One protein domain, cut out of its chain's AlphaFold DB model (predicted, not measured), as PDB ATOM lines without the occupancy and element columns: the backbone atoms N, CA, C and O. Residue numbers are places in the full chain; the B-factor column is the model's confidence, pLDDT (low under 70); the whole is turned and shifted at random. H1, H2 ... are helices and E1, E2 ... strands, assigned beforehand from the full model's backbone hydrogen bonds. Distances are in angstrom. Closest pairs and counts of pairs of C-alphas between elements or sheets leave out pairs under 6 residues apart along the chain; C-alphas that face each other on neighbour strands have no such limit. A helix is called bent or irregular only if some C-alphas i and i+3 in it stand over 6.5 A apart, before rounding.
ATOM      1  N   LEU A  46     -29.668  47.825   3.670       91.50
ATOM      2  CA  LEU A  46     -31.046  47.396   3.538       91.50
ATOM      3  C   LEU A  46     -31.868  48.384   2.720       91.50
ATOM      4  O   LEU A  46     -31.729  49.608   2.814       91.50
ATOM      5  N   PHE A  47     -32.788  47.829   1.945       87.62
ATOM      6  CA  PHE A  47     -33.823  48.580   1.258       87.62
ATOM      7  C   PHE A  47     -35.112  47.769   1.194       87.62
ATOM      8  O   PHE A  47     -35.097  46.540   1.290       87.62
ATOM      9  N   THR A  48     -36.234  48.453   1.010       85.50
ATOM     10  CA  THR A  48     -37.509  47.804   0.720       85.50
ATOM     11  C   THR A  48     -37.903  47.991  -0.729       85.50
ATOM     12  O   THR A  48     -37.563  48.984  -1.374       85.50
ATOM     13  N   ALA A  49     -38.652  47.019  -1.227       83.50
ATOM     14  CA  ALA A  49     -39.412  47.131  -2.452       83.50
ATOM     15  C   ALA A  49     -40.811  46.565  -2.215       83.50
ATOM     16  O   ALA A  49     -40.958  45.454  -1.708       83.50
ATOM     17  N   ASN A  50     -41.840  47.322  -2.595       81.94
ATOM     18  CA  ASN A  50     -43.213  46.828  -2.519       81.94
ATOM     19  C   ASN A  50     -43.457  45.791  -3.611       81.94
ATOM     20  O   ASN A  50     -43.184  46.058  -4.786       81.94
ATOM     21  N   GLN A  51     -44.011  44.652  -3.213       82.44
ATOM     22  CA  GLN A  51     -44.494  43.615  -4.111       82.44
ATOM     23  C   GLN A  51     -46.012  43.559  -4.107       82.44
ATOM     24  O   GLN A  51     -46.648  43.836  -3.093       82.44
ATOM     25  N   TYR A  52     -46.567  43.193  -5.260       83.31
ATOM     26  CA  TYR A  52     -47.998  43.043  -5.464       83.31
ATOM     27  C   TYR A  52     -48.401  41.573  -5.347       83.31
ATOM     28  O   TYR A  52     -47.802  40.710  -5.988       83.31
ATOM     29  N   HIS A  53     -49.464  41.297  -4.601       83.81
ATOM     30  CA  HIS A  53     -50.120  39.999  -4.553       83.81
ATOM     31  C   HIS A  53     -51.633  40.174  -4.679       83.81
ATOM     32  O   HIS A  53     -52.254  40.876  -3.886       83.81
ATOM     33  N   SER A  54     -52.238  39.532  -5.683       80.38
ATOM     34  CA  SER A  54     -53.635  39.776  -6.073       80.38
ATOM     35  C   SER A  54     -54.659  39.481  -4.980       80.38
ATOM     36  O   SER A  54     -55.732  40.072  -5.003       80.38
ATOM     37  N   ASN A  55     -54.324  38.588  -4.047       82.19
ATOM     38  CA  ASN A  55     -55.241  38.081  -3.026       82.19
ATOM     39  C   ASN A  55     -54.895  38.599  -1.620       82.19
ATOM     40  O   ASN A  55     -55.343  38.037  -0.622       82.19
ATOM     41  N   LEU A  56     -54.054  39.631  -1.517       82.44
ATOM     42  CA  LEU A  56     -53.747  40.261  -0.239       82.44
ATOM     43  C   LEU A  56     -54.904  41.201   0.141       82.44
ATOM     44  O   LEU A  56     -54.949  42.344  -0.289       82.44
ATOM     45  N   ASN A  57     -55.849  40.709   0.945       85.56
ATOM     46  CA  ASN A  57     -56.984  41.491   1.457       85.56
ATOM     47  C   ASN A  57     -56.669  42.139   2.814       85.56
ATOM     48  O   ASN A  57     -57.389  41.924   3.788       85.56
ATOM     49  N   SER A  58     -55.555  42.864   2.926       88.12
ATOM     50  CA  SER A  58     -55.139  43.379   4.234       88.12
ATOM     51  C   SER A  58     -55.866  44.683   4.600       88.12
ATOM     52  O   SER A  58     -55.793  45.659   3.835       88.12
ATOM     53  N   PRO A  59     -56.473  44.776   5.798       90.00
ATOM     54  CA  PRO A  59     -57.068  46.007   6.315       90.00
ATOM     55  C   PRO A  59     -56.061  47.121   6.596       90.00
ATOM     56  O   PRO A  59     -56.445  48.281   6.739       90.00
ATOM     57  N   VAL A  60     -54.773  46.791   6.657       91.19
ATOM     58  CA  VAL A  60     -53.686  47.735   6.907       91.19
ATOM     59  C   VAL A  60     -52.597  47.619   5.845       91.19
ATOM     60  O   VAL A  60     -52.430  46.594   5.178       91.19
ATOM     61  N   SER A  61     -51.858  48.700   5.653       90.38
ATOM     62  CA  SER A  61     -50.607  48.728   4.905       90.38
ATOM     63  C   SER A  61     -49.442  48.865   5.876       90.38
ATOM     64  O   SER A  61     -49.547  49.537   6.905       90.38
ATOM     65  N   LEU A  62     -48.341  48.195   5.543       90.94
ATOM     66  CA  LEU A  62     -47.126  48.174   6.339       90.94
ATOM     67  C   LEU A  62     -46.016  48.884   5.572       90.94
ATOM     68  O   LEU A  62     -45.760  48.568   4.409       90.94
ATOM     69  N   SER A  63     -45.333  49.812   6.224       88.25
ATOM     70  CA  SER A  63     -44.059  50.347   5.753       88.25
ATOM     71  C   SER A  63     -43.015  50.226   6.853       88.25
ATOM     72  O   SER A  63     -43.348  50.087   8.028       88.25
ATOM     73  N   LEU A  64     -41.741  50.219   6.472       89.19
ATOM     74  CA  LEU A  64     -40.635  50.118   7.416       89.19
ATOM     75  C   LEU A  64     -39.901  51.447   7.468       89.19
ATOM     76  O   LEU A  64     -39.647  52.070   6.436       89.19
ATOM     77  N   LYS A  65     -39.548  51.860   8.679       87.00
ATOM     78  CA  LYS A  65     -38.728  53.032   8.944       87.00
ATOM     79  C   LYS A  65     -37.682  52.643   9.972       87.00
ATOM     80  O   LYS A  65     -37.945  51.862  10.874       87.00
ATOM     81  N   VAL A  66     -36.495  53.205   9.855       87.31
ATOM     82  CA  VAL A  66     -35.493  53.081  10.909       87.31
ATOM     83  C   VAL A  66     -35.789  54.137  11.987       87.31
ATOM     84  O   VAL A  66     -36.241  55.244  11.674       87.31
ATOM     85  N   ASP A  67     -35.576  53.826  13.258       89.06
ATOM     86  CA  ASP A  67     -35.714  54.746  14.391       89.06
ATOM     87  C   ASP A  67     -34.490  55.676  14.483       89.06
ATOM     88  O   ASP A  67     -33.362  55.273  14.209       89.06
ATOM     89  N   ASP A  68     -34.699  56.970  14.743       81.69
ATOM     90  CA  ASP A  68     -33.626  57.985  14.702       81.69
ATOM     91  C   ASP A  68     -32.676  57.916  15.909       81.69
ATOM     92  O   ASP A  68     -31.554  58.403  15.823       81.69
ATOM     93  N   LYS A  69     -33.110  57.325  17.027       86.88
ATOM     94  CA  LYS A  69     -32.332  57.271  18.272       86.88
ATOM     95  C   LYS A  69     -31.582  55.957  18.429       86.88
ATOM     96  O   LYS A  69     -30.476  55.945  18.951       86.88
ATOM     97  N   THR A  70     -32.213  54.859  18.025       89.88
ATOM     98  CA  THR A  70     -31.697  53.501  18.235       89.88
ATOM     99  C   THR A  70     -31.065  52.898  16.987       89.88
ATOM    100  O   THR A  70     -30.357  51.907  17.102       89.88
ATOM    101  N   GLY A  71     -31.342  53.441  15.794       89.25
ATOM    102  CA  GLY A  71     -30.910  52.839  14.529       89.25
ATOM    103  C   GLY A  71     -31.606  51.510  14.205       89.25
ATOM    104  O   GLY A  71     -31.267  50.870  13.213       89.25
ATOM    105  N   LYS A  72     -32.593  51.087  15.007       93.81
ATOM    106  CA  LYS A  72     -33.337  49.839  14.795       93.81
ATOM    107  C   LYS A  72     -34.502  50.034  13.832       93.81
ATOM    108  O   LYS A  72     -35.030  51.136  13.686       93.81
ATOM    109  N   LEU A  73     -34.921  48.959  13.170       92.75
ATOM    110  CA  LEU A  73     -36.111  48.972  12.319       92.75
ATOM    111  C   LEU A  73     -37.393  49.012  13.155       92.75
ATOM    112  O   LEU A  73     -37.522  48.328  14.164       92.75
ATOM    113  N   ALA A  74     -38.359  49.787  12.679       90.75
ATOM    114  CA  ALA A  74     -39.716  49.855  13.185       90.75
ATOM    115  C   ALA A  74     -40.703  49.791  12.015       90.75
ATOM    116  O   ALA A  74     -40.446  50.297  10.917       90.75
ATOM    117  N   ALA A  75     -41.856  49.180  12.255       92.25
ATOM    118  CA  ALA A  75     -42.949  49.172  11.299       92.25
ATOM    119  C   ALA A  75     -43.909  50.335  11.549       92.25
ATOM    120  O   ALA A  75     -44.180  50.725  12.683       92.25
ATOM    121  N   ILE A  76     -44.453  50.860  10.460       89.19
ATOM    122  CA  ILE A  76     -45.519  51.849  10.453       89.19
ATOM    123  C   ILE A  76     -46.742  51.186   9.831       89.19
ATOM    124  O   ILE A  76     -46.713  50.745   8.680       89.19
ATOM    125  N   VAL A  77     -47.822  51.143  10.604       93.19
ATOM    126  CA  VAL A  77     -49.103  50.562  10.201       93.19
ATOM    127  C   VAL A  77     -50.073  51.679   9.829       93.19
ATOM    128  O   VAL A  77     -50.387  52.546  10.647       93.19
ATOM    129  N   THR A  78     -50.571  51.653   8.592       90.88
ATOM    130  CA  THR A  78     -51.555  52.622   8.092       90.88
ATOM    131  C   THR A  78     -52.847  51.908   7.688       90.88
ATOM    132  O   THR A  78     -52.795  51.036   6.819       90.88
ATOM    133  N   PRO A  79     -54.009  52.256   8.272       90.00
ATOM    134  CA  PRO A  79     -55.288  51.663   7.894       90.00
ATOM    135  C   PRO A  79     -55.628  51.895   6.420       90.00
ATOM    136  O   PRO A  79     -55.450  52.995   5.894       90.00
ATOM    137  N   ASN A  80     -56.167  50.870   5.771       87.56
ATOM    138  CA  ASN A  80     -56.696  50.953   4.419       87.56
ATOM    139  C   ASN A  80     -58.196  51.243   4.448       87.56
ATOM    140  O   ASN A  80     -58.931  50.785   5.321       87.56
ATOM    141  N   GLN A  81     -58.671  51.975   3.446       77.00
ATOM    142  CA  GLN A  81     -60.099  52.226   3.284       77.00
ATOM    143  C   GLN A  81     -60.796  50.983   2.714       77.00
ATOM    144  O   GLN A  81     -60.361  50.438   1.691       77.00
ATOM    145  N   LYS A  82     -61.893  50.560   3.355       73.88
ATOM    146  CA  LYS A  82     -62.834  49.587   2.782       73.88
ATOM    147  C   LYS A  82     -63.575  50.227   1.609       73.88
ATOM    148  O   LYS A  82     -63.964  51.391   1.683       73.88
ATOM    149  N   ARG A  83     -63.788  49.470   0.532       65.19
ATOM    150  CA  ARG A  83     -64.737  49.852  -0.528       65.19
ATOM    151  C   ARG A  83     -66.124  49.281  -0.245       65.19
ATOM    152  O   ARG A  83     -66.259  48.350   0.537       65.19
ATOM    153  N   GLU A  84     -67.113  49.803  -0.966       60.09
ATOM    154  CA  GLU A  84     -68.547  49.448  -0.972       60.09
ATOM    155  C   GLU A  84     -68.882  47.939  -1.087       60.09
ATOM    156  O   GLU A  84     -70.045  47.578  -0.990       60.09
ATOM    157  N   HIS A  85     -67.896  47.062  -1.317       63.50
ATOM    158  CA  HIS A  85     -68.036  45.605  -1.475       63.50
ATOM    159  C   HIS A  85     -67.122  44.809  -0.507       63.50
ATOM    160  O   HIS A  85     -66.603  43.757  -0.866       63.50
ATOM    161  N   ASP A  86     -66.861  45.331   0.697       67.00
ATOM    162  CA  ASP A  86     -66.145  44.643   1.795       67.00
ATOM    163  C   ASP A  86     -64.703  44.166   1.514       67.00
ATOM    164  O   ASP A  86     -64.147  43.366   2.266       67.00
ATOM    165  N   TYR A  87     -64.040  44.700   0.484       69.06
ATOM    166  CA  TYR A  87     -62.641  44.377   0.176       69.06
ATOM    167  C   TYR A  87     -61.714  45.587   0.341       69.06
ATOM    168  O   TYR A  87     -62.072  46.726   0.003       69.06
ATOM    169  N   TYR A  88     -60.499  45.340   0.833       74.44
ATOM    170  CA  TYR A  88     -59.467  46.356   1.007       74.44
ATOM    171  C   TYR A  88     -58.621  46.512  -0.253       74.44
ATOM    172  O   TYR A  88     -58.129  45.550  -0.834       74.44
ATOM    173  N   ARG A  89     -58.389  47.758  -0.680       69.56
ATOM    174  CA  ARG A  89     -57.551  48.064  -1.851       69.56
ATOM    175  C   ARG A  89     -56.061  48.103  -1.482       69.56
ATOM    176  O   ARG A  89     -55.391  49.088  -1.789       69.56
ATOM    177  N   ASN A  90     -55.537  47.073  -0.821       76.38
ATOM    178  CA  ASN A  90     -54.098  46.970  -0.589       76.38
ATOM    179  C   ASN A  90     -53.552  45.587  -0.909       76.38
ATOM    180  O   ASN A  90     -53.397  44.737  -0.042       76.38
ATOM    181  N   ASN A  91     -53.141  45.454  -2.161       82.75
ATOM    182  CA  ASN A  91     -52.483  44.258  -2.656       82.75
ATOM    183  C   ASN A  91     -50.957  44.340  -2.525       82.75
ATOM    184  O   ASN A  91     -50.259  43.500  -3.082       82.75
ATOM    185  N   ASN A  92     -50.428  45.359  -1.837       85.56
ATOM    186  CA  ASN A  92     -48.996  45.583  -1.724       85.56
ATOM    187  C   ASN A  92     -48.480  45.294  -0.314       85.56
ATOM    188  O   ASN A  92     -49.099  45.669   0.684       85.56
ATOM    189  N   PHE A  93     -47.297  44.693  -0.250       87.62
ATOM    190  CA  PHE A  93     -46.561  44.456   0.986       87.62
ATOM    191  C   PHE A  93     -45.070  44.760   0.777       87.62
ATOM    192  O   PHE A  93     -44.560  44.595  -0.340       87.62
ATOM    193  N   PRO A  94     -44.362  45.235   1.815       88.25
ATOM    194  CA  PRO A  94     -42.938  45.504   1.715       88.25
ATOM    195  C   PRO A  94     -42.155  44.189   1.732       88.25
ATOM    196  O   PRO A  94     -42.394  43.325   2.571       88.25
ATOM    197  N   VAL A  95     -41.170  44.064   0.848       88.56
ATOM    198  CA  VAL A  95     -40.137  43.026   0.928       88.56
ATOM    199  C   VAL A  95     -38.810  43.696   1.238       88.56
ATOM    200  O   VAL A  95     -38.440  44.668   0.574       88.56
ATOM    201  N   VAL A  96     -38.110  43.191   2.254       90.94
ATOM    202  CA  VAL A  96     -36.794  43.697   2.660       90.94
ATOM    203  C   VAL A  96     -35.713  42.945   1.907       90.94
ATOM    204  O   VAL A  96     -35.652  41.715   1.945       90.94
ATOM    205  N   TYR A  97     -34.839  43.704   1.262       89.38
ATOM    206  CA  TYR A  97     -33.664  43.208   0.574       89.38
ATOM    207  C   TYR A  97     -32.415  43.655   1.314       89.38
ATOM    208  O   TYR A  97     -32.327  44.793   1.779       89.38
ATOM    209  N   ARG A  98     -31.435  42.757   1.363       92.62
ATOM    210  CA  ARG A  98     -30.078  43.044   1.805       92.62
ATOM    211  C   ARG A  98     -29.150  43.011   0.611       92.62
ATOM    212  O   ARG A  98     -29.099  42.010  -0.103       92.62
ATOM    213  N   TYR A  99     -28.432  44.104   0.409       90.75
ATOM    214  CA  TYR A  99     -27.257  44.123  -0.442       90.75
ATOM    215  C   TYR A  99     -26.070  43.541   0.318       90.75
ATOM    216  O   TYR A  99     -25.784  43.978   1.429       90.75
ATOM    217  N   ASP A 100     -25.407  42.572  -0.302       91.25
ATOM    218  CA  ASP A 100     -24.154  41.987   0.157       91.25
ATOM    219  C   ASP A 100     -22.995  42.658  -0.588       91.25
ATOM    220  O   ASP A 100     -22.879  42.537  -1.816       91.25
ATOM    221  N   ALA A 101     -22.148  43.374   0.151       90.25
ATOM    222  CA  ALA A 101     -21.028  44.118  -0.412       90.25
ATOM    223  C   ALA A 101     -19.916  43.212  -0.965       90.25
ATOM    224  O   ALA A 101     -19.285  43.550  -1.970       90.25
ATOM    225  N   GLN A 102     -19.718  42.032  -0.369       87.12
ATOM    226  CA  GLN A 102     -18.703  41.067  -0.799       87.12
ATOM    227  C   GLN A 102     -19.082  40.441  -2.144       87.12
ATOM    228  O   GLN A 102     -18.265  40.373  -3.066       87.12
ATOM    229  N   HIS A 103     -20.342  40.026  -2.278       85.69
ATOM    230  CA  HIS A 103     -20.849  39.342  -3.468       85.69
ATOM    231  C   HIS A 103     -21.424  40.299  -4.519       85.69
ATOM    232  O   HIS A 103     -21.620  39.907  -5.670       85.69
ATOM    233  N   ARG A 104     -21.660  41.565  -4.154       84.12
ATOM    234  CA  ARG A 104     -22.277  42.607  -4.993       84.12
ATOM    235  C   ARG A 104     -23.632  42.184  -5.556       84.12
ATOM    236  O   ARG A 104     -23.956  42.451  -6.713       84.12
ATOM    237  N   THR A 105     -24.430  41.542  -4.715       85.06
ATOM    238  CA  THR A 105     -25.786  41.096  -5.048       85.06
ATOM    239  C   THR A 105     -26.745  41.516  -3.957       85.06
ATOM    240  O   THR A 105     -26.380  41.500  -2.785       85.06
ATOM    241  N   ALA A 106     -27.979  41.839  -4.324       87.56
ATOM    242  CA  ALA A 106     -29.050  42.063  -3.368       87.56
ATOM    243  C   ALA A 106     -30.039  40.897  -3.376       87.56
ATOM    244  O   ALA A 106     -30.490  40.464  -4.438       87.56
ATOM    245  N   ARG A 107     -30.394  40.404  -2.187       87.94
ATOM    246  CA  ARG A 107     -31.324  39.283  -1.997       87.94
ATOM    247  C   ARG A 107     -32.394  39.643  -0.979       87.94
ATOM    248  O   ARG A 107     -32.125  40.381  -0.035       87.94
ATOM    249  N   ALA A 108     -33.602  39.120  -1.168       88.25
ATOM    250  CA  ALA A 108     -34.660  39.251  -0.174       88.25
ATOM    251  C   ALA A 108     -34.272  38.479   1.100       88.25
ATOM    252  O   ALA A 108     -33.863  37.323   1.006       88.25
ATOM    253  N   LEU A 109     -34.409  39.104   2.274       87.31
ATOM    254  CA  LEU A 109     -34.168  38.435   3.561       87.31
ATOM    255  C   LEU A 109     -35.282  37.435   3.880       87.31
ATOM    256  O   LEU A 109     -35.021  36.324   4.328       87.31
ATOM    257  N   ASN A 110     -36.528  37.820   3.599       80.81
ATOM    258  CA  ASN A 110     -37.667  36.917   3.612       80.81
ATOM    259  C   ASN A 110     -38.710  37.401   2.598       80.81
ATOM    260  O   ASN A 110     -39.202  38.526   2.682       80.81
ATOM    261  N   HIS A 111     -39.013  36.555   1.616       77.12
ATOM    262  CA  HIS A 111     -39.884  36.907   0.496       77.12
ATOM    263  C   HIS A 111     -41.354  37.046   0.920       77.12
ATOM    264  O   HIS A 111     -42.060  37.918   0.424       77.12
ATOM    265  N   ALA A 112     -41.818  36.210   1.844       84.56
ATOM    266  CA  ALA A 112     -43.239  36.045   2.118       84.56
ATOM    267  C   ALA A 112     -43.682  36.559   3.491       84.56
ATOM    268  O   ALA A 112     -44.872  36.806   3.676       84.56
ATOM    269  N   TYR A 113     -42.741  36.776   4.415       91.06
ATOM    270  CA  TYR A 113     -43.038  37.091   5.813       91.06
ATOM    271  C   TYR A 113     -44.076  38.197   5.977       91.06
ATOM    272  O   TYR A 113     -45.095  37.992   6.620       91.06
ATOM    273  N   PHE A 114     -43.869  39.365   5.361       91.38
ATOM    274  CA  PHE A 114     -44.795  40.485   5.544       91.38
ATOM    275  C   PHE A 114     -46.144  40.280   4.855       91.38
ATOM    276  O   PHE A 114     -47.133  40.854   5.297       91.38
ATOM    277  N   ARG A 115     -46.215  39.456   3.804       91.31
ATOM    278  CA  ARG A 115     -47.493  39.068   3.196       91.31
ATOM    279  C   ARG A 115     -48.291  38.206   4.169       91.31
ATOM    280  O   ARG A 115     -49.449  38.511   4.422       91.31
ATOM    281  N   GLU A 116     -47.663  37.163   4.700       92.25
ATOM    282  CA  GLU A 116     -48.282  36.213   5.632       92.25
ATOM    283  C   GLU A 116     -48.653  36.909   6.946       92.25
ATOM    284  O   GLU A 116     -49.805  36.863   7.368       92.25
ATOM    285  N   PHE A 117     -47.740  37.708   7.499       93.31
ATOM    286  CA  PHE A 117     -47.981  38.521   8.688       93.31
ATOM    287  C   PHE A 117     -49.197  39.445   8.533       93.31
ATOM    288  O   PHE A 117     -50.026  39.522   9.439       93.31
ATOM    289  N   LEU A 118     -49.332  40.127   7.389       92.31
ATOM    290  CA  LEU A 118     -50.479  40.994   7.104       92.31
ATOM    291  C   LEU A 118     -51.787  40.216   6.916       92.31
ATOM    292  O   LEU A 118     -52.839  40.714   7.308       92.31
ATOM    293  N   GLN A 119     -51.737  39.018   6.326       90.25
ATOM    294  CA  GLN A 119     -52.910  38.152   6.169       90.25
ATOM    295  C   GLN A 119     -53.416  37.627   7.514       90.25
ATOM    296  O   GLN A 119     -54.621  37.573   7.729       90.25
ATOM    297  N   GLU A 120     -52.504  37.269   8.414       92.19
ATOM    298  CA  GLU A 120     -52.840  36.689   9.715       92.19
ATOM    299  C   GLU A 120     -53.215  37.743  10.762       92.19
ATOM    300  O   GLU A 120     -54.103  37.516  11.579       92.19
ATOM    301  N   ASN A 121     -52.545  38.901  10.752       93.19
ATOM    302  CA  ASN A 121     -52.635  39.885  11.837       93.19
ATOM    303  C   ASN A 121     -53.315  41.193  11.427       93.19
ATOM    304  O   ASN A 121     -53.475  42.074  12.269       93.19
ATOM    305  N   GLY A 122     -53.712  41.351  10.161       89.62
ATOM    306  CA  GLY A 122     -54.222  42.615   9.637       89.62
ATOM    307  C   GLY A 122     -55.336  43.232  10.488       89.62
ATOM    308  O   GLY A 122     -55.259  44.416  10.815       89.62
ATOM    309  N   ASP A 123     -56.343  42.443  10.875       90.31
ATOM    310  CA  ASP A 123     -57.476  42.943  11.667       90.31
ATOM    311  C   ASP A 123     -57.032  43.397  13.062       90.31
ATOM    312  O   ASP A 123     -57.398  44.485  13.503       90.31
ATOM    313  N   ARG A 124     -56.149  42.632  13.719       91.06
ATOM    314  CA  ARG A 124     -55.558  43.017  15.010       91.06
ATOM    315  C   ARG A 124     -54.765  44.319  14.899       91.06
ATOM    316  O   ARG A 124     -54.823  45.154  15.793       91.06
ATOM    317  N   LEU A 125     -54.061  44.512  13.782       92.12
ATOM    318  CA  LEU A 125     -53.243  45.697  13.520       92.12
ATOM    319  C   LEU A 125     -54.056  46.978  13.276       92.12
ATOM    320  O   LEU A 125     -53.498  48.077  13.348       92.12
ATOM    321  N   LEU A 126     -55.359  46.873  12.985       88.19
ATOM    322  CA  LEU A 126     -56.246  48.041  12.975       88.19
ATOM    323  C   LEU A 126     -56.448  48.609  14.381       88.19
ATOM    324  O   LEU A 126     -56.530  49.830  14.534       88.19
ATOM    325  N   GLU A 127     -56.549  47.727  15.374       87.94
ATOM    326  CA  GLU A 127     -56.801  48.071  16.773       87.94
ATOM    327  C   GLU A 127     -55.496  48.420  17.490       87.94
ATOM    328  O   GLU A 127     -55.370  49.493  18.083       87.94
ATOM    329  N   ASP A 128     -54.505  47.539  17.367       86.88
ATOM    330  CA  ASP A 128     -53.187  47.669  17.967       86.88
ATOM    331  C   ASP A 128     -52.119  47.707  16.874       86.88
ATOM    332  O   ASP A 128     -51.702  46.690  16.326       86.88
ATOM    333  N   LYS A 129     -51.645  48.916  16.569       88.69
ATOM    334  CA  LYS A 129     -50.639  49.181  15.529       88.69
ATOM    335  C   LYS A 129     -49.233  48.694  15.897       88.69
ATOM    336  O   LYS A 129     -48.280  49.030  15.191       88.69
ATOM    337  N   ASN A 130     -49.081  47.971  17.003       87.94
ATOM    338  CA  ASN A 130     -47.810  47.422  17.422       87.94
ATOM    339  C   ASN A 130     -47.394  46.238  16.538       87.94
ATOM    340  O   ASN A 130     -48.144  45.285  16.327       87.94
ATOM    341  N   VAL A 131     -46.165  46.297  16.033       91.12
ATOM    342  CA  VAL A 131     -45.569  45.259  15.191       91.12
ATOM    343  C   VAL A 131     -44.189  44.948  15.742       91.12
ATOM    344  O   VAL A 131     -43.273  45.768  15.656       91.12
ATOM    345  N   GLU A 132     -44.033  43.739  16.265       91.38
ATOM    346  CA  GLU A 132     -42.728  43.224  16.660       91.38
ATOM    347  C   GLU A 132     -41.917  42.858  15.410       91.38
ATOM    348  O   GLU A 132     -42.409  42.200  14.489       91.38
ATOM    349  N   MET A 133     -40.668  43.328  15.348       92.62
ATOM    350  CA  MET A 133     -39.779  42.999  14.235       92.62
ATOM    351  C   MET A 133     -39.303  41.549  14.346       92.62
ATOM    352  O   MET A 133     -38.886  41.135  15.431       92.62
ATOM    353  N   PRO A 134     -39.305  40.784  13.240       91.81
ATOM    354  CA  PRO A 134     -38.801  39.418  13.251       91.81
ATOM    355  C   PRO A 134     -37.305  39.382  13.568       91.81
ATOM    356  O   PRO A 134     -36.586  40.346  13.301       91.81
ATOM    357  N   GLU A 135     -36.822  38.244  14.070       89.62
ATOM    358  CA  GLU A 135     -35.429  38.065  14.511       89.62
ATOM    359  C   GLU A 135     -34.396  38.476  13.448       89.62
ATOM    360  O   GLU A 135     -33.425  39.162  13.755       89.62
ATOM    361  N   PHE A 136     -34.652  38.156  12.175       89.12
ATOM    362  CA  PHE A 136     -33.767  38.503  11.058       89.12
ATOM    363  C   PHE A 136     -33.679  40.016  10.753       89.12
ATOM    364  O   PHE A 136     -32.878  40.417   9.910       89.12
ATOM    365  N   LEU A 137     -34.504  40.855  11.394       92.31
ATOM    366  CA  LEU A 137     -34.462  42.323  11.304       92.31
ATOM    367  C   LEU A 137     -34.206  43.006  12.652       92.31
ATOM    368  O   LEU A 137     -33.683  44.117  12.668       92.31
ATOM    369  N   SER A 138     -34.597  42.394  13.772       91.06
ATOM    370  CA  SER A 138     -34.552  43.033  15.095       91.06
ATOM    371  C   SER A 138     -33.136  43.169  15.669       91.06
ATOM    372  O   SER A 138     -32.892  44.079  16.468       91.06
ATOM    373  N   GLY A 139     -32.206  42.313  15.232       90.62
ATOM    374  CA  GLY A 139     -30.778  42.363  15.572       90.62
ATOM    375  C   GLY A 139     -29.929  43.267  14.669       90.62
ATOM    376  O   GLY A 139     -28.704  43.194  14.725       90.62
ATOM    377  N   LEU A 140     -30.552  44.069  13.796       93.56
ATOM    378  CA  LEU A 140     -29.843  44.953  12.869       93.56
ATOM    379  C   LEU A 140     -29.834  46.398  13.371       93.56
ATOM    380  O   LEU A 140     -30.891  46.976  13.645       93.56
ATOM    381  N   THR A 141     -28.644  46.997  13.388       95.06
ATOM    382  CA  THR A 141     -28.453  48.437  13.604       95.06
ATOM    383  C   THR A 141     -28.103  49.091  12.273       95.06
ATOM    384  O   THR A 141     -27.140  48.694  11.608       95.06
ATOM    385  N   LEU A 142     -28.889  50.092  11.871       92.19
ATOM    386  CA  LEU A 142     -28.789  50.741  10.568       92.19
ATOM    387  C   LEU A 142     -28.410  52.221  10.675       92.19
ATOM    388  O   LEU A 142     -28.983  52.964  11.474       92.19
ATOM    389  N   ASP A 143     -27.517  52.665   9.791       87.31
ATOM    390  CA  ASP A 143     -27.231  54.080   9.549       87.31
ATOM    391  C   ASP A 143     -28.013  54.591   8.328       87.31
ATOM    392  O   ASP A 143     -27.831  54.128   7.203       87.31
ATOM    393  N   LYS A 144     -28.879  55.583   8.540       85.25
ATOM    394  CA  LYS A 144     -29.720  56.197   7.497       85.25
ATOM    395  C   LYS A 144     -28.973  57.151   6.578       85.25
ATOM    396  O   LYS A 144     -29.582  57.669   5.637       85.25
ATOM    397  N   ASN A 145     -27.713  57.456   6.869       84.00
ATOM    398  CA  ASN A 145     -26.940  58.378   6.059       84.00
ATOM    399  C   ASN A 145     -26.950  57.940   4.590       84.00
ATOM    400  O   ASN A 145     -26.770  56.776   4.250       84.00
ATOM    401  N   VAL A 146     -27.165  58.901   3.694       81.06
ATOM    402  CA  VAL A 146     -27.192  58.644   2.243       81.06
ATOM    403  C   VAL A 146     -25.824  58.164   1.740       81.06
ATOM    404  O   VAL A 146     -25.737  57.440   0.750       81.06
ATOM    405  N   ILE A 147     -24.765  58.573   2.438       85.31
ATOM    406  CA  ILE A 147     -23.380  58.197   2.184       85.31
ATOM    407  C   ILE A 147     -22.998  57.131   3.210       85.31
ATOM    408  O   ILE A 147     -23.174  57.347   4.407       85.31
ATOM    409  N   SER A 148     -22.481  56.001   2.740       89.25
ATOM    410  CA  SER A 148     -21.969  54.929   3.586       89.25
ATOM    411  C   SER A 148     -20.724  55.370   4.362       89.25
ATOM    412  O   SER A 148     -20.038  56.317   3.957       89.25
ATOM    413  N   PRO A 149     -20.338  54.642   5.423       91.44
ATOM    414  CA  PRO A 149     -19.120  54.951   6.173       91.44
ATOM    415  C   PRO A 149     -17.833  54.900   5.328       91.44
ATOM    416  O   PRO A 149     -16.859  55.587   5.631       91.44
ATOM    417  N   ASP A 150     -17.819  54.125   4.239       89.38
ATOM    418  CA  ASP A 150     -16.719  54.060   3.269       89.38
ATOM    419  C   ASP A 150     -16.884  55.014   2.064       89.38
ATOM    420  O   ASP A 150     -16.072  54.984   1.131       89.38
ATOM    421  N   GLY A 151     -17.875  55.911   2.094       86.69
ATOM    422  CA  GLY A 151     -18.027  57.025   1.153       86.69
ATOM    423  C   GLY A 151     -18.782  56.701  -0.138       86.69
ATOM    424  O   GLY A 151     -18.638  57.429  -1.122       86.69
ATOM    425  N   TYR A 152     -19.539  55.608  -0.165       88.50
ATOM    426  CA  TYR A 152     -20.408  55.222  -1.271       88.50
ATOM    427  C   TYR A 152     -21.815  55.784  -1.111       88.50
ATOM    428  O   TYR A 152     -22.396  55.771  -0.033       88.50
ATOM    429  N   THR A 153     -22.404  56.209  -2.220       86.12
ATOM    430  CA  THR A 153     -23.807  56.616  -2.283       86.12
ATOM    431  C   THR A 153     -24.573  55.649  -3.163       86.12
ATOM    432  O   THR A 153     -24.110  55.281  -4.249       86.12
ATOM    433  N   LEU A 154     -25.767  55.265  -2.723       81.75
ATOM    434  CA  LEU A 154     -26.687  54.513  -3.558       81.75
ATOM    435  C   LEU A 154     -27.316  55.432  -4.606       81.75
ATOM    436  O   LEU A 154     -28.022  56.384  -4.281       81.75
ATOM    437  N   ASP A 155     -27.086  55.109  -5.873       74.62
ATOM    438  CA  ASP A 155     -27.698  55.783  -7.004       74.62
ATOM    439  C   ASP A 155     -28.715  54.852  -7.668       74.62
ATOM    440  O   ASP A 155     -28.384  53.887  -8.369       74.62
ATOM    441  N   THR A 156     -29.986  55.142  -7.402       61.38
ATOM    442  CA  THR A 156     -31.129  54.497  -8.038       61.38
ATOM    443  C   THR A 156     -31.533  55.339  -9.242       61.38
ATOM    444  O   THR A 156     -32.362  56.245  -9.134       61.38
ATOM    445  N   ASP A 157     -30.912  55.073 -10.388       53.94
ATOM    446  CA  ASP A 157     -31.115  55.820 -11.630       53.94
ATOM    447  C   ASP A 157     -32.602  55.894 -12.042       53.94
ATOM    448  O   ASP A 157     -33.141  55.025 -12.732       53.94
ATOM    449  N   TYR A 158     -33.285  56.970 -11.643       43.00
ATOM    450  CA  TYR A 158     -34.561  57.392 -12.234       43.00
ATOM    451  C   TYR A 158     -34.349  58.439 -13.338       43.00
ATOM    452  O   TYR A 158     -35.276  58.784 -14.072       43.00
ATOM    453  N   ARG A 159     -33.122  58.950 -13.514       36.91
ATOM    454  CA  ARG A 159     -32.810  59.965 -14.524       36.91
ATOM    455  C   ARG A 159     -31.756  59.469 -15.500       36.91
ATOM    456  O   ARG A 159     -30.681  59.036 -15.121       36.91
ATOM    457  N   ARG A 160     -32.121  59.565 -16.781       38.94
ATOM    458  CA  ARG A 160     -31.282  59.371 -17.966       38.94
ATOM    459  C   ARG A 160     -29.946  60.104 -17.797       38.94
ATOM    460  O   ARG A 160     -29.876  61.280 -18.139       38.94
ATOM    461  N   ARG A 179     -32.861  48.628 -15.385       52.66
ATOM    462  CA  ARG A 179     -32.668  49.496 -14.221       52.66
ATOM    463  C   ARG A 179     -31.482  48.931 -13.450       52.66
ATOM    464  O   ARG A 179     -31.634  47.951 -12.731       52.66
ATOM    465  N   ASN A 180     -30.313  49.524 -13.641       60.91
ATOM    466  CA  ASN A 180     -29.105  49.081 -12.968       60.91
ATOM    467  C   ASN A 180     -28.974  49.874 -11.675       60.91
ATOM    468  O   ASN A 180     -28.714  51.077 -11.705       60.91
ATOM    469  N   TYR A 181     -29.177  49.205 -10.544       75.56
ATOM    470  CA  TYR A 181     -28.813  49.780  -9.261       75.56
ATOM    471  C   TYR A 181     -27.297  49.864  -9.166       75.56
ATOM    472  O   TYR A 181     -26.587  48.942  -9.584       75.56
ATOM    473  N   ARG A 182     -26.788  50.983  -8.655       83.31
ATOM    474  CA  ARG A 182     -25.347  51.199  -8.569       83.31
ATOM    475  C   ARG A 182     -24.956  51.967  -7.321       83.31
ATOM    476  O   ARG A 182     -25.678  52.839  -6.854       83.31
ATOM    477  N   LEU A 183     -23.777  51.640  -6.816       85.31
ATOM    478  CA  LEU A 183     -23.078  52.388  -5.784       85.31
ATOM    479  C   LEU A 183     -22.050  53.297  -6.448       85.31
ATOM    480  O   LEU A 183     -21.267  52.835  -7.282       85.31
ATOM    481  N   LYS A 184     -22.049  54.582  -6.093       85.31
ATOM    482  CA  LYS A 184     -21.137  55.597  -6.635       85.31
ATOM    483  C   LYS A 184     -20.204  56.133  -5.556       85.31
ATOM    484  O   LYS A 184     -20.649  56.427  -4.454       85.31
ATOM    485  N   LYS A 185     -18.930  56.320  -5.903       84.44
ATOM    486  CA  LYS A 185     -17.923  57.033  -5.100       84.44
ATOM    487  C   LYS A 185     -17.020  57.823  -6.043       84.44
ATOM    488  O   LYS A 185     -16.168  57.259  -6.730       84.44
ATOM    489  N   GLY A 186     -17.249  59.133  -6.136       79.44
ATOM    490  CA  GLY A 186     -16.618  59.972  -7.160       79.44
ATOM    491  C   GLY A 186     -16.922  59.455  -8.573       79.44
ATOM    492  O   GLY A 186     -18.083  59.287  -8.936       79.44
ATOM    493  N   ASN A 187     -15.875  59.156  -9.350       74.06
ATOM    494  CA  ASN A 187     -15.997  58.610 -10.711       74.06
ATOM    495  C   ASN A 187     -16.129  57.075 -10.757       74.06
ATOM    496  O   ASN A 187     -16.317  56.501 -11.834       74.06
ATOM    497  N   ALA A 188     -16.005  56.396  -9.614       77.88
ATOM    498  CA  ALA A 188     -16.185  54.957  -9.529       77.88
ATOM    499  C   ALA A 188     -17.667  54.612  -9.358       77.88
ATOM    500  O   ALA A 188     -18.384  55.241  -8.580       77.88
ATOM    501  N   SER A 189     -18.116  53.593 -10.090       80.06
ATOM    502  CA  SER A 189     -19.485  53.089 -10.042       80.06
ATOM    503  C   SER A 189     -19.462  51.566 -10.041       80.06
ATOM    504  O   SER A 189     -18.861  50.964 -10.930       80.06
ATOM    505  N   PHE A 190     -20.172  50.958  -9.095       79.94
ATOM    506  CA  PHE A 190     -20.340  49.513  -8.969       79.94
ATOM    507  C   PHE A 190     -21.815  49.172  -9.140       79.94
ATOM    508  O   PHE A 190     -22.632  49.517  -8.292       79.94
ATOM    509  N   SER A 191     -22.170  48.536 -10.254       82.94
ATOM    510  CA  SER A 191     -23.519  48.008 -10.459       82.94
ATOM    511  C   SER A 191     -23.724  46.731  -9.655       82.94
ATOM    512  O   SER A 191     -22.783  45.954  -9.482       82.94
ATOM    513  N   PHE A 192     -24.955  46.491  -9.226       79.06
ATOM    514  CA  PHE A 192     -25.341  45.237  -8.599       79.06
ATOM    515  C   PHE A 192     -26.689  44.755  -9.113       79.06
ATOM    516  O   PHE A 192     -27.538  45.538  -9.545       79.06
ATOM    517  N   GLU A 193     -26.870  43.443  -9.048       77.25
ATOM    518  CA  GLU A 193     -28.114  42.790  -9.422       77.25
ATOM    519  C   GLU A 193     -28.969  42.542  -8.183       77.25
ATOM    520  O   GLU A 193     -28.467  42.179  -7.114       77.25
ATOM    521  N   VAL A 194     -30.277  42.735  -8.336       75.81
ATOM    522  CA  VAL A 194     -31.267  42.338  -7.338       75.81
ATOM    523  C   VAL A 194     -31.840  41.009  -7.797       75.81
ATOM    524  O   VAL A 194     -32.498  40.945  -8.836       75.81
ATOM    525  N   SER A 195     -31.582  39.945  -7.043       71.88
ATOM    526  CA  SER A 195     -32.186  38.645  -7.318       71.88
ATOM    527  C   SER A 195     -33.695  38.748  -7.089       71.88
ATOM    528  O   SER A 195     -34.152  38.956  -5.964       71.88
ATOM    529  N   GLY A 196     -34.460  38.649  -8.179       59.69
ATOM    530  CA  GLY A 196     -35.915  38.569  -8.136       59.69
ATOM    531  C   GLY A 196     -36.366  37.277  -7.465       59.69
ATOM    532  O   GLY A 196     -35.645  36.280  -7.442       59.69
ATOM    533  N   THR A 197     -37.566  37.297  -6.908       54.28
ATOM    534  CA  THR A 197     -38.000  36.256  -5.986       54.28
ATOM    535  C   THR A 197     -38.732  35.069  -6.627       54.28
ATOM    536  O   THR A 197     -39.003  34.115  -5.915       54.28
ATOM    537  N   ASP A 198     -38.952  35.064  -7.951       48.97
ATOM    538  CA  ASP A 198     -39.620  33.966  -8.687       48.97
ATOM    539  C   ASP A 198     -39.091  33.791 -10.133       48.97
ATOM    540  O   ASP A 198     -39.848  33.558 -11.073       48.97
ATOM    541  N   GLY A 199     -37.794  34.022 -10.382       41.03
ATOM    542  CA  GLY A 199     -37.218  34.002 -11.745       41.03
ATOM    543  C   GLY A 199     -37.689  35.149 -12.659       41.03
ATOM    544  O   GLY A 199     -37.139  35.371 -13.739       41.03
ATOM    545  N   ASN A 200     -38.667  35.933 -12.204       40.38
ATOM    546  CA  ASN A 200     -39.150  37.131 -12.863       40.38
ATOM    547  C   ASN A 200     -38.312  38.340 -12.432       40.38
ATOM    548  O   ASN A 200     -38.171  38.641 -11.243       40.38
ATOM    549  N   HIS A 201     -37.754  39.049 -13.411       43.31
ATOM    550  CA  HIS A 201     -37.025  40.295 -13.194       43.31
ATOM    551  C   HIS A 201     -38.054  41.396 -12.923       43.31
ATOM    552  O   HIS A 201     -38.541  42.054 -13.843       43.31
ATOM    553  N   TYR A 202     -38.473  41.544 -11.667       49.84
ATOM    554  CA  TYR A 202     -39.487  42.531 -11.320       49.84
ATOM    555  C   TYR A 202     -38.985  43.954 -11.599       49.84
ATOM    556  O   TYR A 202     -37.895  44.368 -11.204       49.84
ATOM    557  N   TYR A 203     -39.817  44.731 -12.295       46.94
ATOM    558  CA  TYR A 203     -39.605  46.152 -12.541       46.94
ATOM    559  C   TYR A 203     -39.881  46.937 -11.247       46.94
ATOM    560  O   TYR A 203     -40.979  47.448 -11.047       46.94
ATOM    561  N   TYR A 204     -38.886  47.064 -10.366       52.81
ATOM    562  CA  TYR A 204     -38.959  47.771  -9.068       52.81
ATOM    563  C   TYR A 204     -38.991  49.299  -9.187       52.81
ATOM    564  O   TYR A 204     -38.243  50.039  -8.547       52.81
ATOM    565  N   GLY A 205     -39.823  49.805 -10.090       44.81
ATOM    566  CA  GLY A 205     -39.586  51.120 -10.631       44.81
ATOM    567  C   GLY A 205     -39.857  52.304  -9.733       44.81
ATOM    568  O   GLY A 205     -39.185  53.325  -9.860       44.81
ATOM    569  N   ASN A 206     -40.829  52.147  -8.846       48.12
ATOM    570  CA  ASN A 206     -41.366  53.238  -8.047       48.12
ATOM    571  C   ASN A 206     -41.491  52.869  -6.561       48.12
ATOM    572  O   ASN A 206     -42.138  53.599  -5.821       48.12
ATOM    573  N   SER A 207     -40.928  51.739  -6.120       64.19
ATOM    574  CA  SER A 207     -41.109  51.248  -4.746       64.19
ATOM    575  C   SER A 207     -39.812  50.971  -3.988       64.19
ATOM    576  O   SER A 207     -39.882  50.462  -2.876       64.19
ATOM    577  N   PHE A 208     -38.651  51.325  -4.550       77.44
ATOM    578  CA  PHE A 208     -37.373  51.212  -3.851       77.44
ATOM    579  C   PHE A 208     -37.281  52.269  -2.743       77.44
ATOM    580  O   PHE A 208     -37.297  53.464  -3.035       77.44
ATOM    581  N   THR A 209     -37.141  51.838  -1.491       83.44
ATOM    582  CA  THR A 209     -36.919  52.733  -0.347       83.44
ATOM    583  C   THR A 209     -35.666  52.302   0.401       83.44
ATOM    584  O   THR A 209     -35.621  51.209   0.960       83.44
ATOM    585  N   PHE A 210     -34.641  53.155   0.412       86.00
ATOM    586  CA  PHE A 210     -33.434  52.928   1.205       86.00
ATOM    587  C   PHE A 210     -33.766  52.988   2.701       86.00
ATOM    588  O   PHE A 210     -34.434  53.924   3.144       86.00
ATOM    589  N   LEU A 211     -33.318  51.988   3.465       87.31
ATOM    590  CA  LEU A 211     -33.512  51.937   4.915       87.31
ATOM    591  C   LEU A 211     -32.265  52.401   5.668       87.31
ATOM    592  O   LEU A 211     -32.388  53.147   6.637       87.31
ATOM    593  N   GLY A 212     -31.086  51.971   5.219       87.38
ATOM    594  CA  GLY A 212     -29.818  52.316   5.852       87.38
ATOM    595  C   GLY A 212     -28.698  51.322   5.556       87.38
ATOM    596  O   GLY A 212     -28.948  50.206   5.093       87.38
ATOM    597  N   TRP A 213     -27.467  51.729   5.849       91.38
ATOM    598  CA  TRP A 213     -26.274  50.883   5.868       91.38
ATOM    599  C   TRP A 213     -26.273  50.010   7.113       91.38
ATOM    600  O   TRP A 213     -26.614  50.483   8.193       91.38
ATOM    601  N   VAL A 214     -25.893  48.744   6.975       94.81
ATOM    602  CA  VAL A 214     -25.792  47.824   8.109       94.81
ATOM    603  C   VAL A 214     -24.509  48.137   8.873       94.81
ATOM    604  O   VAL A 214     -23.416  47.967   8.335       94.81
ATOM    605  N   MET A 215     -24.654  48.596  10.114       92.88
ATOM    606  CA  MET A 215     -23.534  48.916  11.005       92.88
ATOM    607  C   MET A 215     -23.204  47.739  11.914       92.88
ATOM    608  O   MET A 215     -22.041  47.389  12.087       92.88
ATOM    609  N   GLU A 216     -24.245  47.109  12.455       90.50
ATOM    610  CA  GLU A 216     -24.134  45.941  13.319       90.50
ATOM    611  C   GLU A 216     -25.176  44.908  12.910       90.50
ATOM    612  O   GLU A 216     -26.293  45.240  12.498       90.50
ATOM    613  N   ASP A 217     -24.778  43.647  13.020       88.06
ATOM    614  CA  ASP A 217     -25.595  42.499  12.673       88.06
ATOM    615  C   ASP A 217     -25.424  41.422  13.745       88.06
ATOM    616  O   ASP A 217     -24.602  40.511  13.626       88.06
ATOM    617  N   GLU A 218     -26.208  41.548  14.814       82.81
ATOM    618  CA  GLU A 218     -26.198  40.613  15.943       82.81
ATOM    619  C   GLU A 218     -26.694  39.215  15.533       82.81
ATOM    620  O   GLU A 218     -26.451  38.233  16.235       82.81
TER     621      GLU A 218
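This is residues 46 to 160 and 179 to 218 of the 224 residues of an uncharacterized protein of Proteobacteria bacterium (UniProt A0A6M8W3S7). One long sheet, curled like part of a barrel, folds back on itself, with E6, E10, E1 and E4 facing E9, E8 and E7 across E5. The leaf E9, E8 and E7 makes one end of an elongated body; toward the other end E2, of the hairpin E2 and E3, packs over a face of the large sheet at E4, and H1 packs on E4 and the hairpin. The printed part has 155 residues with two named helices and ten named strands, in the order E1 E2 E3 E4 E5 H1 H2 E6 E7 E8 E9 E10. The large sheet runs E6 E10 E1 E4 E5 E9 E8 E7 and is mixed; the second sheet, E2 and E3, is antiparallel. The class is mixed, helices and strands; the whole is compact, with a radius of gyration of the C-alphas of 16.6 A and spans of 54 by 34 by 25 A.

E1, residues 46 to 52, is an inner strand of the large, strongly twisted sheet and antiparallel to E4, residues 92 to 100, with N 49 and O 95 at 3.0 A. E2, residues 60 to 66, and E3, residues 73 to 79, form a hairpin, with N 63 and O 76 at 3.0 A. The closest C-alphas of E2 and E4, those of Ser 63 and Pro 94, are 6.4 A apart. E4 forms another hairpin with E5, residues 105 to 108, where N 98 and O 107 are 2.8 A apart. H1, residues 113 to 127, is on the large sheet at a height of 7.9 A, over E4, and runs slantwise to the strands, at 45 degrees to E4 on the local plane. Its closest C-alphas to E2 are those of Gly 122 and Val 60, 5.8 A apart. H2, residues 135 to 138, only grazes the sheet with its residues 136 to 138. In H1, 8 of 11 O i to N i+4 pairs are within hydrogen-bond range; H2 is too short for such a pair. E6, residues 140 to 143, is an edge strand antiparallel to E10, residues 209 to 217, with N 143 and O 213 at 2.9 A. E7, residues 153 to 156, is the other edge strand, antiparallel to E8, residues 181 to 185, with N 155 and O 182 at 2.8 A. E8 and E9, residues 188 to 194, form a hairpin, with N 190 and O 183 at 2.8 A. E9 is parallel to E5, with N 106 and O 193 at 2.9 A. E10 bends by 60 degrees at residue 214; its pairing is staggered, with E1 over residues 209 to 212, where N 211 and O 46 are 2.9 A apart, and with E6 over residues 213 to 217. This is a folded sheet, one sheet bent back into two leaves that face each other, with 18 pairs of C-alphas within 11 A and E5 as the hinge.

E1 begins at C-alpha 46, (-31.046, 47.396, 3.538), and is 19.7 A long. E2 measures 19.4 A, E3 19.9 A and E4 25.2 A. H1 is 20.7 A from first to last C-alpha, ends at (-56.801, 48.071, 16.773), and is irregular: C-alphas 120 and 123 are 8.0 A apart. E9 measures 19.8 A, and E10 measures 20.1 A and ends at C-alpha 217, (-25.595, 42.499, 12.673).

The two C-alphas farthest apart, those of His 85 and Asn 187, are 54.4 A apart. Residues 161 to 178 are not printed, and C-alphas 160 and 179 are 10.7 A apart across this cut. The links E3 to E4 and E9 to E10 are long, with 12 and 14 residues. The mean pLDDT of the printed part is 81.4; 25 residues are under 70: residues 83 to 87, 89, 156 to 160, 179 to 180 and 196 to 207.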